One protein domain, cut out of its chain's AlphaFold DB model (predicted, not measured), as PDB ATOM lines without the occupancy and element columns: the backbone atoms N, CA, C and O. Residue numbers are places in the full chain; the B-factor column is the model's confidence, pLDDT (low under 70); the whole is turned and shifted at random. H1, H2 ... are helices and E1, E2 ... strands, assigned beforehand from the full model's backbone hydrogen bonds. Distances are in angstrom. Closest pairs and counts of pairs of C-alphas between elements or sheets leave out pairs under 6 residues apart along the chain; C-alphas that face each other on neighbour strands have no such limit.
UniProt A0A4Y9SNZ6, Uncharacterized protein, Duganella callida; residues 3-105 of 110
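This is residues 3 to 105 of the 110 residues of an uncharacterized protein of Duganella callida (UniProt A0A4Y9SNZ6). A hairpin of two antiparallel strands, E1 and E2, and a helical hairpin, H2 and H3, stand well separated, with loops of residues 45 to 62 between them. The printed part has 103 residues, under half in named elements, ordered E1, E2, E3, H1, H2, H3; its class is mixed, helices and strands. It is compact, with a radius of gyration of the C-alphas of 13.8 A and spans of 39 by 35 by 20 A.

E1, residues 3 to 7, starts at C-alpha 3 (-39.669, -20.080, -10.713). E2 is residues 13 to 18, 16.3 A; E3, 32 to 34; H1, 63 to 66; H2, 71 to 88, 26.2 A. H3, residues 92 to 103, 16.5 A, ends at C-alpha 103 (-58.869, -14.308, 0.459).

In E1 and E2, N 4 and O 16 are 2.8 A apart, within hydrogen-bond range. E3 pairs with no named strand. H2 and H3 touch, closest at C-alphas 88 and 95, 5.2 A, opposite ways at a shallow tilt of 25 degrees. In both, every O i to N i+4 pair is within hydrogen-bond range.

The printed part has no cut. The links E2 to E3 and E3 to H1 are long. Residues 9 to 11, 63, 66 to 74 and 104 to 105 have pLDDT under 70.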
ATOM      1  N   LYS A   3     -38.528 -19.351 -11.273       94.00
ATOM      2  CA  LYS A   3     -39.669 -20.080 -10.713       94.00
ATOM      3  C   LYS A   3     -39.154 -21.332  -9.995       94.00
ATOM      4  O   LYS A   3     -38.344 -22.059 -10.570       94.00
ATOM      5  N   ILE A   4     -39.593 -21.554  -8.764       91.56
ATOM      6  CA  ILE A   4     -39.276 -22.724  -7.941       91.56
ATOM      7  C   ILE A   4     -40.594 -23.402  -7.580       91.56
ATOM      8  O   ILE A   4     -41.507 -22.737  -7.092       91.56
ATOM      9  N   SER A   5     -40.692 -24.700  -7.854       88.31
ATOM     10  CA  SER A   5     -41.871 -25.498  -7.527       88.31
ATOM     11  C   SER A   5     -41.667 -26.230  -6.206       88.31
ATOM     12  O   SER A   5     -40.579 -26.754  -5.961       88.31
ATOM     13  N   PHE A   6     -42.719 -26.281  -5.398       82.00
ATOM     14  CA  PHE A   6     -42.774 -27.024  -4.146       82.00
ATOM     15  C   PHE A   6     -43.969 -27.971  -4.180       82.00
ATOM     16  O   PHE A   6     -45.023 -27.610  -4.703       82.00
ATOM     17  N   THR A   7     -43.793 -29.164  -3.620       81.19
ATOM     18  CA  THR A   7     -44.877 -30.120  -3.390       81.19
ATOM     19  C   THR A   7     -45.199 -30.103  -1.904       81.19
ATOM     20  O   THR A   7     -44.332 -30.411  -1.086       81.19
ATOM     21  N   LEU A   8     -46.423 -29.705  -1.575       75.38
ATOM     22  CA  LEU A   8     -46.910 -29.579  -0.204       75.38
ATOM     23  C   LEU A   8     -47.519 -30.894   0.312       75.38
ATOM     24  O   LEU A   8     -47.630 -31.869  -0.439       75.38
ATOM     25  N   SER A   9     -47.916 -30.921   1.588       67.69
ATOM     26  CA  SER A   9     -48.422 -32.106   2.311       67.69
ATOM     27  C   SER A   9     -49.565 -32.816   1.586       67.69
ATOM     28  O   SER A   9     -49.594 -34.044   1.523       67.69
ATOM     29  N   ASP A  10     -50.456 -32.041   0.968       66.56
ATOM     30  CA  ASP A  10     -51.640 -32.542   0.265       66.56
ATOM     31  C   ASP A  10     -51.396 -32.764  -1.237       66.56
ATOM     32  O   ASP A  10     -52.324 -32.797  -2.043       66.56
ATOM     33  N   SER A  11     -50.129 -32.914  -1.646       68.00
ATOM     34  CA  SER A  11     -49.714 -32.996  -3.057       68.00
ATOM     35  C   SER A  11     -50.103 -31.765  -3.884       68.00
ATOM     36  O   SER A  11     -50.153 -31.821  -5.114       68.00
ATOM     37  N   VAL A  12     -50.360 -30.639  -3.215       72.56
ATOM     38  CA  VAL A  12     -50.557 -29.346  -3.865       72.56
ATOM     39  C   VAL A  12     -49.207 -28.886  -4.398       72.56
ATOM     40  O   VAL A  12     -48.239 -28.748  -3.649       72.56
ATOM     41  N   GLU A  13     -49.130 -28.665  -5.708       80.81
ATOM     42  CA  GLU A  13     -47.961 -28.043  -6.316       80.81
ATOM     43  C   GLU A  13     -48.127 -26.530  -6.325       80.81
ATOM     44  O   GLU A  13     -48.976 -25.985  -7.036       80.81
ATOM     45  N   ILE A  14     -47.269 -25.839  -5.580       81.00
ATOM     46  CA  ILE A  14     -47.182 -24.384  -5.639       81.00
ATOM     47  C   ILE A  14     -45.921 -23.955  -6.366       81.00
ATOM     48  O   ILE A  14     -44.940 -24.688  -6.498       81.00
ATOM     49  N   SER A  15     -45.952 -22.732  -6.880       87.56
ATOM     50  CA  SER A  15     -44.822 -22.143  -7.576       87.56
ATOM     51  C   SER A  15     -44.537 -20.753  -7.052       87.56
ATOM     52  O   SER A  15     -45.359 -19.851  -7.189       87.56
ATOM     53  N   LEU A  16     -43.333 -20.575  -6.531       90.00
ATOM     54  CA  LEU A  16     -42.860 -19.321  -5.966       90.00
ATOM     55  C   LEU A  16     -41.697 -18.786  -6.800       90.00
ATOM     56  O   LEU A  16     -41.073 -19.512  -7.580       90.00
ATOM     57  N   TYR A  17     -41.413 -17.492  -6.682       93.75
ATOM     58  CA  TYR A  17     -40.405 -16.832  -7.507       93.75
ATOM     59  C   TYR A  17     -39.254 -16.319  -6.658       93.75
ATOM     60  O   TYR A  17     -39.459 -15.657  -5.646       93.75
ATOM     61  N   ARG A  18     -38.034 -16.576  -7.127       95.94
ATOM     62  CA  ARG A  18     -36.788 -16.129  -6.511       95.94
ATOM     63  C   ARG A  18     -36.034 -15.186  -7.444       95.94
ATOM     64  O   ARG A  18     -35.914 -15.444  -8.647       95.94
ATOM     65  N   ALA A  19     -35.545 -14.076  -6.923       95.88
ATOM     66  CA  ALA A  19     -34.703 -13.129  -7.634       95.88
ATOM     67  C   ALA A  19     -33.273 -13.664  -7.817       95.88
ATOM     68  O   ALA A  19     -32.903 -14.724  -7.312       95.88
ATOM     69  N   ALA A  20     -32.487 -12.962  -8.639       95.25
ATOM     70  CA  ALA A  20     -31.137 -13.395  -9.004       95.25
ATOM     71  C   ALA A  20     -30.135 -13.280  -7.843       95.25
ATOM     72  O   ALA A  20     -29.179 -14.046  -7.792       95.25
ATOM     73  N   ASP A  21     -30.375 -12.348  -6.922       95.31
ATOM     74  CA  ASP A  21     -29.611 -12.133  -5.688       95.31
ATOM     75  C   ASP A  21     -29.938 -13.156  -4.588       95.31
ATOM     76  O   ASP A  21     -29.255 -13.213  -3.571       95.31
ATOM     77  N   GLY A  22     -30.949 -13.995  -4.809       93.69
ATOM     78  CA  GLY A  22     -31.375 -15.022  -3.873       93.69
ATOM     79  C   GLY A  22     -32.590 -14.648  -3.028       93.69
ATOM     80  O   GLY A  22     -33.101 -15.550  -2.366       93.69
ATOM     81  N   THR A  23     -33.086 -13.413  -3.111       96.69
ATOM     82  CA  THR A  23     -34.285 -12.941  -2.406       96.69
ATOM     83  C   THR A  23     -35.556 -13.567  -2.995       96.69
ATOM     84  O   THR A  23     -35.648 -13.800  -4.203       96.69
ATOM     85  N   TRP A  24     -36.562 -13.841  -2.176       96.50
ATOM     86  CA  TRP A  24     -37.858 -14.379  -2.567       96.50
ATOM     87  C   TRP A  24     -38.905 -13.288  -2.779       96.50
ATOM     88  O   TRP A  24     -38.912 -12.231  -2.149       96.50
ATOM     89  N   CYS A  25     -39.795 -13.566  -3.725       94.81
ATOM     90  CA  CYS A  25     -40.933 -12.728  -4.039       94.81
ATOM     91  C   CYS A  25     -42.129 -13.157  -3.197       94.81
ATOM     92  O   CYS A  25     -42.537 -14.320  -3.257       94.81
ATOM     93  N   CYS A  26     -42.721 -12.212  -2.474       91.50
ATOM     94  CA  CYS A  26     -43.988 -12.416  -1.799       91.50
ATOM     95  C   CYS A  26     -45.052 -12.806  -2.843       91.50
ATOM     96  O   CYS A  26     -45.327 -12.011  -3.749       91.50
ATOM     97  N   PRO A  27     -45.683 -13.990  -2.731       87.06
ATOM     98  CA  PRO A  27     -46.653 -14.459  -3.724       87.06
ATOM     99  C   PRO A  27     -47.942 -13.634  -3.724       87.06
ATOM    100  O   PRO A  27     -48.717 -13.686  -4.673       87.06
ATOM    101  N   VAL A  28     -48.150 -12.856  -2.664       85.56
ATOM    102  CA  VAL A  28     -49.359 -12.081  -2.436       85.56
ATOM    103  C   VAL A  28     -49.254 -10.662  -2.996       85.56
ATOM    104  O   VAL A  28     -50.135 -10.233  -3.736       85.56
ATOM    105  N   CYS A  29     -48.198  -9.913  -2.661       86.94
ATOM    106  CA  CYS A  29     -48.054  -8.515  -3.093       86.94
ATOM    107  C   CYS A  29     -46.924  -8.276  -4.103       86.94
ATOM    108  O   CYS A  29     -46.768  -7.156  -4.585       86.94
ATOM    109  N   GLY A  30     -46.112  -9.293  -4.403       88.69
ATOM    110  CA  GLY A  30     -45.015  -9.202  -5.364       88.69
ATOM    111  C   GLY A  30     -43.760  -8.474  -4.868       88.69
ATOM    112  O   GLY A  30     -42.873  -8.203  -5.677       88.69
ATOM    113  N   SER A  31     -43.663  -8.128  -3.576       94.44
ATOM    114  CA  SER A  31     -42.434  -7.543  -3.020       94.44
ATOM    115  C   SER A  31     -41.289  -8.553  -3.082       94.44
ATOM    116  O   SER A  31     -41.478  -9.733  -2.803       94.44
ATOM    117  N   VAL A  32     -40.094  -8.099  -3.454       96.50
ATOM    118  CA  VAL A  32     -38.890  -8.937  -3.550       96.50
ATOM    119  C   VAL A  32     -37.974  -8.570  -2.387       96.50
ATOM    120  O   VAL A  32     -37.045  -7.785  -2.548       96.50
ATOM    121  N   GLU A  33     -38.305  -9.066  -1.197       95.75
ATOM    122  CA  GLU A  33     -37.614  -8.707   0.054       95.75
ATOM    123  C   GLU A  33     -37.376  -9.883   1.011       95.75
ATOM    124  O   GLU A  33     -36.526  -9.770   1.892       95.75
ATOM    125  N   LEU A  34     -38.080 -11.003   0.818       96.06
ATOM    126  CA  LEU A  34     -38.050 -12.164   1.708       96.06
ATOM    127  C   LEU A  34     -36.704 -12.893   1.566       96.06
ATOM    128  O   LEU A  34     -36.331 -13.303   0.468       96.06
ATOM    129  N   GLN A  35     -35.927 -12.997   2.634       96.12
ATOM    130  CA  GLN A  35     -34.580 -13.569   2.611       96.12
ATOM    131  C   GLN A  35     -34.582 -15.090   2.781       96.12
ATOM    132  O   GLN A  35     -33.732 -15.775   2.201       96.12
ATOM    133  N   ASP A  36     -35.546 -15.623   3.524       93.19
ATOM    134  CA  ASP A  36     -35.634 -17.039   3.834       93.19
ATOM    135  C   ASP A  36     -36.415 -17.797   2.755       93.19
ATOM    136  O   ASP A  36     -37.306 -17.289   2.073       93.19
ATOM    137  N   GLN A  37     -36.037 -19.059   2.557       90.81
ATOM    138  CA  GLN A  37     -36.811 -19.967   1.711       90.81
ATOM    139  C   GLN A  37     -38.141 -20.300   2.384       90.81
ATOM    140  O   GLN A  37     -38.143 -20.462   3.594       90.81
ATOM    141  N   PRO A  38     -39.235 -20.505   1.633       87.62
ATOM    142  CA  PRO A  38     -40.555 -20.734   2.225       87.62
ATOM    143  C   PRO A  38     -40.568 -21.968   3.139       87.62
ATOM    144  O   PRO A  38     -41.114 -21.915   4.236       87.62
ATOM    145  N   TYR A  39     -39.892 -23.048   2.727       85.62
ATOM    146  CA  TYR A  39     -39.836 -24.307   3.468       85.62
ATOM    147  C   TYR A  39     -38.396 -24.779   3.675       85.62
ATOM    148  O   TYR A  39     -37.597 -24.833   2.736       85.62
ATOM    149  N   TYR A  40     -38.084 -25.167   4.905       83.50
ATOM    150  CA  TYR A  40     -36.872 -25.857   5.316       83.50
ATOM    151  C   TYR A  40     -36.989 -27.376   5.112       83.50
ATOM    152  O   TYR A  40     -38.052 -27.922   4.804       83.50
ATOM    153  N   ALA A  41     -35.865 -28.078   5.287       72.38
ATOM    154  CA  ALA A  41     -35.861 -29.538   5.334       72.38
ATOM    155  C   ALA A  41     -36.857 -30.041   6.399       72.38
ATOM    156  O   ALA A  41     -37.076 -29.364   7.399       72.38
ATOM    157  N   GLU A  42     -37.463 -31.210   6.164       70.81
ATOM    158  CA  GLU A  42     -38.516 -31.795   7.022       70.81
ATOM    159  C   GLU A  42     -39.866 -31.049   6.983       70.81
ATOM    160  O   GLU A  42     -40.800 -31.426   7.685       70.81
ATOM    161  N   GLY A  43     -40.002 -30.049   6.103       70.25
ATOM    162  CA  GLY A  43     -41.267 -29.373   5.823       70.25
ATOM    163  C   GLY A  43     -41.567 -28.184   6.730       70.25
ATOM    164  O   GLY A  43     -42.693 -27.716   6.692       70.25
ATOM    165  N   GLY A  44     -40.595 -27.705   7.517       78.44
ATOM    166  CA  GLY A  44     -40.741 -26.539   8.396       78.44
ATOM    167  C   GLY A  44     -40.885 -25.213   7.637       78.44
ATOM    168  O   GLY A  44     -40.058 -24.911   6.785       78.44
ATOM    169  N   ALA A  45     -41.880 -24.395   7.966       85.69
ATOM    170  CA  ALA A  45     -42.100 -23.066   7.398       85.69
ATOM    171  C   ALA A  45     -41.023 -22.059   7.836       85.69
ATOM    172  O   ALA A  45     -40.448 -22.183   8.921       85.69
ATOM    173  N   SER A  46     -40.770 -21.030   7.020       89.12
ATOM    174  CA  SER A  46     -39.881 -19.924   7.415       89.12
ATOM    175  C   SER A  46     -40.483 -18.975   8.432       89.12
ATOM    176  O   SER A  46     -39.752 -18.399   9.236       89.12
ATOM    177  N   PHE A  47     -41.809 -18.821   8.392       86.38
ATOM    178  CA  PHE A  47     -42.532 -17.802   9.148       86.38
ATOM    179  C   PHE A  47     -42.032 -16.371   8.846       86.38
ATOM    180  O   PHE A  47     -42.206 -15.457   9.655       86.38
ATOM    181  N   GLU A  48     -41.372 -16.154   7.699       91.88
ATOM    182  CA  GLU A  48     -40.864 -14.836   7.335       91.88
ATOM    183  C   GLU A  48     -42.015 -13.921   6.913       91.88
ATOM    184  O   GLU A  48     -42.831 -14.258   6.057       91.88
ATOM    185  N   MET A  49     -42.062 -12.726   7.495       91.12
ATOM    186  CA  MET A  49     -43.137 -11.773   7.254       91.12
ATOM    187  C   MET A  49     -42.781 -10.800   6.139       91.12
ATOM    188  O   MET A  49     -41.810 -10.049   6.235       91.12
ATOM    189  N   CYS A  50     -43.644 -10.711   5.130       90.69
ATOM    190  CA  CYS A  50     -43.584  -9.636   4.151       90.69
ATOM    191  C   CYS A  50     -43.835  -8.286   4.843       90.69
ATOM    192  O   CYS A  50     -44.881  -8.074   5.459       90.69
ATOM    193  N   SER A  51     -42.904  -7.343   4.718       90.38
ATOM    194  CA  SER A  51     -42.992  -6.031   5.366       90.38
ATOM    195  C   SER A  51     -44.060  -5.140   4.725       90.38
ATOM    196  O   SER A  51     -44.679  -4.307   5.394       90.38
ATOM    197  N   VAL A  52     -44.317  -5.353   3.430       86.44
ATOM    198  CA  VAL A  52     -45.300  -4.591   2.653       86.44
ATOM    199  C   VAL A  52     -46.725  -4.995   3.014       86.44
ATOM    200  O   VAL A  52     -47.586  -4.135   3.216       86.44
ATOM    201  N   CYS A  53     -46.981  -6.302   3.087       80.81
ATOM    202  CA  CYS A  53     -48.339  -6.820   3.175       80.81
ATOM    203  C   CYS A  53     -48.648  -7.694   4.385       80.81
ATOM    204  O   CYS A  53     -49.813  -7.968   4.644       80.81
ATOM    205  N   GLY A  54     -47.647  -8.099   5.158       81.75
ATOM    206  CA  GLY A  54     -47.854  -8.956   6.320       81.75
ATOM    207  C   GLY A  54     -48.234 -10.394   5.977       81.75
ATOM    208  O   GLY A  54     -48.737 -11.076   6.859       81.75
ATOM    209  N   PHE A  55     -48.019 -10.843   4.737       84.75
ATOM    210  CA  PHE A  55     -48.087 -12.259   4.380       84.75
ATOM    211  C   PHE A  55     -46.944 -13.034   5.036       84.75
ATOM    212  O   PHE A  55     -45.800 -12.572   4.976       84.75
ATOM    213  N   GLU A  56     -47.244 -14.199   5.600       86.06
ATOM    214  CA  GLU A  56     -46.258 -15.067   6.232       86.06
ATOM    215  C   GLU A  56     -45.804 -16.198   5.311       86.06
ATOM    216  O   GLU A  56     -46.553 -17.113   4.968       86.06
ATOM    217  N   PHE A  57     -44.539 -16.156   4.923       87.81
ATOM    218  CA  PHE A  57     -43.990 -17.050   3.924       87.81
ATOM    219  C   PHE A  57     -43.743 -18.458   4.477       87.81
ATOM    220  O   PHE A  57     -43.079 -18.644   5.503       87.81
ATOM    221  N   GLY A  58     -44.252 -19.470   3.780       84.25
ATOM    222  CA  GLY A  58     -44.114 -20.871   4.157       84.25
ATOM    223  C   GLY A  58     -45.196 -21.394   5.095       84.25
ATOM    224  O   GLY A  58     -45.291 -22.603   5.250       84.25
ATOM    225  N   PHE A  59     -45.986 -20.539   5.748       79.75
ATOM    226  CA  PHE A  59     -47.070 -20.983   6.632       79.75
ATOM    227  C   PHE A  59     -48.443 -20.605   6.083       79.75
ATOM    228  O   PHE A  59     -49.347 -21.434   6.061       79.75
ATOM    229  N   ASP A  60     -48.613 -19.372   5.602       77.50
ATOM    230  CA  ASP A  60     -49.896 -18.936   5.049       77.50
ATOM    231  C   ASP A  60     -50.251 -19.666   3.743       77.50
ATOM    232  O   ASP A  60     -51.429 -19.775   3.411       77.50
ATOM    233  N   ASP A  61     -49.257 -20.176   3.013       77.31
ATOM    234  CA  ASP A  61     -49.417 -21.014   1.822       77.31
ATOM    235  C   ASP A  61     -49.505 -22.523   2.117       77.31
ATOM    236  O   ASP A  61     -49.966 -23.273   1.259       77.31
ATOM    237  N   GLU A  62     -49.110 -22.974   3.314       76.44
ATOM    238  CA  GLU A  62     -49.300 -24.351   3.802       76.44
ATOM    239  C   GLU A  62     -49.348 -24.363   5.342       76.44
ATOM    240  O   GLU A  62     -48.310 -24.481   6.002       76.44
ATOM    241  N   PRO A  63     -50.538 -24.259   5.957       68.00
ATOM    242  CA  PRO A  63     -50.670 -24.226   7.415       68.00
ATOM    243  C   PRO A  63     -50.121 -25.482   8.114       68.00
ATOM    244  O   PRO A  63     -49.797 -25.450   9.309       68.00
ATOM    245  N   LEU A  64     -49.992 -26.601   7.390       72.00
ATOM    246  CA  LEU A  64     -49.420 -27.845   7.903       72.00
ATOM    247  C   LEU A  64     -47.883 -27.834   7.949       72.00
ATOM    248  O   LEU A  64     -47.296 -28.686   8.617       72.00
ATOM    249  N   ALA A  65     -47.221 -26.845   7.344       70.44
ATOM    250  CA  ALA A  65     -45.765 -26.757   7.234       70.44
ATOM    251  C   ALA A  65     -45.044 -26.388   8.545       70.44
ATOM    252  O   ALA A  65     -43.845 -26.171   8.570       70.44
ATOM    253  N   SER A  66     -45.698 -26.322   9.701       66.00
ATOM    254  CA  SER A  66     -45.002 -25.976  10.958       66.00
ATOM    255  C   SER A  66     -44.169 -27.121  11.572       66.00
ATOM    256  O   SER A  66     -43.728 -27.014  12.716       66.00
ATOM    257  N   GLY A  67     -43.943 -28.232  10.855       57.12
ATOM    258  CA  GLY A  67     -43.161 -29.403  11.303       57.12
ATOM    259  C   GLY A  67     -43.840 -30.248  12.395       57.12
ATOM    260  O   GLY A  67     -43.646 -31.458  12.480       57.12
ATOM    261  N   THR A  68     -44.723 -29.639  13.182       54.72
ATOM    262  CA  THR A  68     -45.709 -30.281  14.049       54.72
ATOM    263  C   THR A  68     -46.945 -29.398  14.052       54.72
ATOM    264  O   THR A  68     -46.878 -28.262  14.518       54.72
ATOM    265  N   HIS A  69     -48.070 -29.903  13.550       56.03
ATOM    266  CA  HIS A  69     -49.347 -29.194  13.547       56.03
ATOM    267  C   HIS A  69     -49.869 -29.033  14.986       56.03
ATOM    268  O   HIS A  69     -50.712 -29.795  15.464       56.03
ATOM    269  N   ILE A  70     -49.321 -28.075  15.732       60.53
ATOM    270  CA  ILE A  70     -49.815 -27.741  17.062       60.53
ATOM    271  C   ILE A  70     -51.008 -26.817  16.836       60.53
ATOM    272  O   ILE A  70     -50.847 -25.688  16.381       60.53
ATOM    273  N   SER A  71     -52.208 -27.269  17.187       62.22
ATOM    274  CA  SER A  71     -53.449 -26.478  17.094       62.22
ATOM    275  C   SER A  71     -53.344 -25.082  17.738       62.22
ATOM    276  O   SER A  71     -54.011 -24.139  17.315       62.22
ATOM    277  N   GLY A  72     -52.463 -24.914  18.729       63.09
ATOM    278  CA  GLY A  72     -52.126 -23.618  19.325       63.09
ATOM    279  C   GLY A  72     -51.484 -22.613  18.358       63.09
ATOM    280  O   GLY A  72     -51.747 -21.421  18.482       63.09
ATOM    281  N   ILE A  73     -50.700 -23.067  17.376       67.00
ATOM    282  CA  ILE A  73     -50.084 -22.211  16.348       67.00
ATOM    283  C   ILE A  73     -51.178 -21.650  15.433       67.00
ATOM    284  O   ILE A  73     -51.288 -20.436  15.294       67.00
ATOM    285  N   GLN A  74     -52.069 -22.502  14.915       68.81
ATOM    286  CA  GLN A  74     -53.191 -22.071  14.069       68.81
ATOM    287  C   GLN A  74     -54.094 -21.043  14.776       68.81
ATOM    288  O   GLN A  74     -54.428 -20.006  14.203       68.81
ATOM    289  N   ASN A  75     -54.432 -21.277  16.049       72.19
ATOM    290  CA  ASN A  75     -55.231 -20.340  16.845       72.19
ATOM    291  C   ASN A  75     -54.514 -19.002  17.086       72.19
ATOM    292  O   ASN A  75     -55.134 -17.941  16.981       72.19
ATOM    293  N   ASN A  76     -53.210 -19.033  17.379       74.00
ATOM    294  CA  ASN A  76     -52.406 -17.819  17.520       74.00
ATOM    295  C   ASN A  76     -52.387 -17.005  16.221       74.00
ATOM    296  O   ASN A  76     -52.434 -15.776  16.273       74.00
ATOM    297  N   TRP A  77     -52.389 -17.669  15.066       72.75
ATOM    298  CA  TRP A  77     -52.398 -16.998  13.771       72.75
ATOM    299  C   TRP A  77     -53.736 -16.389  13.401       72.75
ATOM    300  O   TRP A  77     -53.774 -15.259  12.915       72.75
ATOM    301  N   ILE A  78     -54.843 -17.079  13.679       75.00
ATOM    302  CA  ILE A  78     -56.179 -16.476  13.571       75.00
ATOM    303  C   ILE A  78     -56.224 -15.202  14.427       75.00
ATOM    304  O   ILE A  78     -56.598 -14.132  13.944       75.00
ATOM    305  N   HIS A  79     -55.739 -15.281  15.669       78.88
ATOM    306  CA  HIS A  79     -55.671 -14.128  16.564       78.88
ATOM    307  C   HIS A  79     -54.774 -12.999  16.023       78.88
ATOM    308  O   HIS A  79     -55.134 -11.821  16.098       78.88
ATOM    309  N   TRP A  80     -53.610 -13.330  15.463       81.19
ATOM    310  CA  TRP A  80     -52.690 -12.346  14.897       81.19
ATOM    311  C   TRP A  80     -53.285 -11.641  13.674       81.19
ATOM    312  O   TRP A  80     -53.232 -10.413  13.606       81.19
ATOM    313  N   ARG A  81     -53.935 -12.368  12.757       82.31
ATOM    314  CA  ARG A  81     -54.603 -11.783  11.580       82.31
ATOM    315  C   ARG A  81     -55.736 -10.845  11.980       82.31
ATOM    316  O   ARG A  81     -55.807  -9.719  11.489       82.31
ATOM    317  N   GLN A  82     -56.554 -11.242  12.955       83.75
ATOM    318  CA  GLN A  82     -57.568 -10.357  13.537       83.75
ATOM    319  C   GLN A  82     -56.937  -9.089  14.126       83.75
ATOM    320  O   GLN A  82     -57.440  -7.979  13.931       83.75
ATOM    321  N   LYS A  83     -55.801  -9.220  14.821       85.12
ATOM    322  CA  LYS A  83     -55.051  -8.079  15.357       85.12
ATOM    323  C   LYS A  83     -54.491  -7.186  14.245       85.12
ATOM    324  O   LYS A  83     -54.545  -5.964  14.394       85.12
ATOM    325  N   LEU A  84     -53.998  -7.758  13.146       83.06
ATOM    326  CA  LEU A  84     -53.492  -7.032  11.980       83.06
ATOM    327  C   LEU A  84     -54.607  -6.213  11.313       83.06
ATOM    328  O   LEU A  84     -54.459  -4.997  11.162       83.06
ATOM    329  N   LEU A  85     -55.748  -6.841  11.011       87.00
ATOM    330  CA  LEU A  85     -56.933  -6.172  10.461       87.00
ATOM    331  C   LEU A  85     -57.422  -5.059  11.393       87.00
ATOM    332  O   LEU A  85     -57.624  -3.919  10.970       87.00
ATOM    333  N   LYS A  86     -57.510  -5.343  12.698       88.38
ATOM    334  CA  LYS A  86     -57.865  -4.342  13.713       88.38
ATOM    335  C   LYS A  86     -56.872  -3.181  13.742       88.38
ATOM    336  O   LYS A  86     -57.290  -2.045  13.958       88.38
ATOM    337  N   GLY A  87     -55.581  -3.433  13.551       86.81
ATOM    338  CA  GLY A  87     -54.549  -2.400  13.457       86.81
ATOM    339  C   GLY A  87     -54.691  -1.520  12.214       86.81
ATOM    340  O   GLY A  87     -54.428  -0.322  12.284       86.81
ATOM    341  N   ALA A  88     -55.163  -2.086  11.102       88.62
ATOM    342  CA  ALA A  88     -55.359  -1.383   9.836       88.62
ATOM    343  C   ALA A  88     -56.717  -0.668   9.704       88.62
ATOM    344  O   ALA A  88     -56.893   0.091   8.759       88.62
ATOM    345  N   ARG A  89     -57.650  -0.848  10.650       88.81
ATOM    346  CA  ARG A  89     -59.060  -0.395  10.576       88.81
ATOM    347  C   ARG A  89     -59.322   1.092  10.281       88.81
ATOM    348  O   ARG A  89     -60.461   1.454  10.042       88.81
ATOM    349  N   PHE A  90     -58.314   1.958  10.388       91.81
ATOM    350  CA  PHE A  90     -58.428   3.398  10.100       91.81
ATOM    351  C   PHE A  90     -57.711   3.814   8.807       91.81
ATOM    352  O   PHE A  90     -57.591   5.000   8.515       91.81
ATOM    353  N   ASN A  91     -57.181   2.850   8.056       92.69
ATOM    354  CA  ASN A  91     -56.546   3.051   6.766       92.69
ATOM    355  C   ASN A  91     -57.215   2.105   5.766       92.69
ATOM    356  O   ASN A  91     -56.797   0.956   5.625       92.69
ATOM    357  N   ASP A  92     -58.252   2.598   5.089       90.25
ATOM    358  CA  ASP A  92     -59.100   1.798   4.198       90.25
ATOM    359  C   ASP A  92     -58.302   1.119   3.081       90.25
ATOM    360  O   ASP A  92     -58.543  -0.043   2.763       90.25
ATOM    361  N   THR A  93     -57.301   1.802   2.517       88.44
ATOM    362  CA  THR A  93     -56.422   1.223   1.493       88.44
ATOM    363  C   THR A  93     -55.668   0.015   2.035       88.44
ATOM    364  O   THR A  93     -55.682  -1.050   1.420       88.44
ATOM    365  N   LYS A  94     -55.037   0.155   3.207       84.12
ATOM    366  CA  LYS A  94     -54.298  -0.936   3.846       84.12
ATOM    367  C   LYS A  94     -55.233  -2.058   4.292       84.12
ATOM    368  O   LYS A  94     -54.894  -3.219   4.115       84.12
ATOM    369  N   TYR A  95     -56.396  -1.726   4.844       87.56
ATOM    370  CA  TYR A  95     -57.389  -2.704   5.278       87.56
ATOM    371  C   TYR A  95     -57.891  -3.553   4.106       87.56
ATOM    372  O   TYR A  95     -57.825  -4.776   4.168       87.56
ATOM    373  N   ASN A  96     -58.323  -2.914   3.017       87.44
ATOM    374  CA  ASN A  96     -58.828  -3.615   1.838       87.44
ATOM    375  C   ASN A  96     -57.744  -4.469   1.182       87.44
ATOM    376  O   ASN A  96     -58.021  -5.595   0.783       87.44
ATOM    377  N   MET A  97     -56.505  -3.967   1.131       83.75
ATOM    378  CA  MET A  97     -55.363  -4.764   0.694       83.75
ATOM    379  C   MET A  97     -55.236  -6.030   1.550       83.75
ATOM    380  O   MET A  97     -55.254  -7.117   0.998       83.75
ATOM    381  N   LEU A  98     -55.188  -5.915   2.880       81.81
ATOM    382  CA  LEU A  98     -55.066  -7.071   3.776       81.81
ATOM    383  C   LEU A  98     -56.224  -8.070   3.631       81.81
ATOM    384  O   LEU A  98     -55.997  -9.275   3.630       81.81
ATOM    385  N   VAL A  99     -57.460  -7.591   3.477       84.81
ATOM    386  CA  VAL A  99     -58.628  -8.461   3.267       84.81
ATOM    387  C   VAL A  99     -58.512  -9.250   1.962       84.81
ATOM    388  O   VAL A  99     -58.741 -10.457   1.965       84.81
ATOM    389  N   GLU A 100     -58.135  -8.605   0.857       81.75
ATOM    390  CA  GLU A 100     -57.913  -9.303  -0.419       81.75
ATOM    391  C   GLU A 100     -56.787 -10.338  -0.319       81.75
ATOM    392  O   GLU A 100     -56.852 -11.406  -0.919       81.75
ATOM    393  N   GLN A 101     -55.775 -10.064   0.496       76.12
ATOM    394  CA  GLN A 101     -54.652 -10.973   0.694       76.12
ATOM    395  C   GLN A 101     -55.050 -12.226   1.467       76.12
ATOM    396  O   GLN A 101     -54.652 -13.319   1.076       76.12
ATOM    397  N   LEU A 102     -55.886 -12.087   2.499       75.56
ATOM    398  CA  LEU A 102     -56.427 -13.226   3.242       75.56
ATOM    399  C   LEU A 102     -57.319 -14.119   2.369       75.56
ATOM    400  O   LEU A 102     -57.260 -15.342   2.488       75.56
ATOM    401  N   LYS A 103     -58.075 -13.534   1.428       77.62
ATOM    402  CA  LYS A 103     -58.869 -14.308   0.459       77.62
ATOM    403  C   LYS A 103     -58.004 -15.200  -0.432       77.62
ATOM    404  O   LYS A 103     -58.430 -16.302  -0.760       77.62
ATOM    405  N   ASN A 104     -56.804 -14.749  -0.806       69.69
ATOM    406  CA  ASN A 104     -55.903 -15.501  -1.688       69.69
ATOM    407  C   ASN A 104     -55.321 -16.770  -1.042       69.69
ATOM    408  O   ASN A 104     -54.753 -17.593  -1.754       69.69
ATOM    409  N   ILE A 105     -55.466 -16.922   0.276       65.69
ATOM    410  CA  ILE A 105     -55.028 -18.089   1.054       65.69
ATOM    411  C   ILE A 105     -56.187 -18.772   1.788       65.69
ATOM    412  O   ILE A 105     -55.988 -19.434   2.799       65.69
TER     413      ILE A 105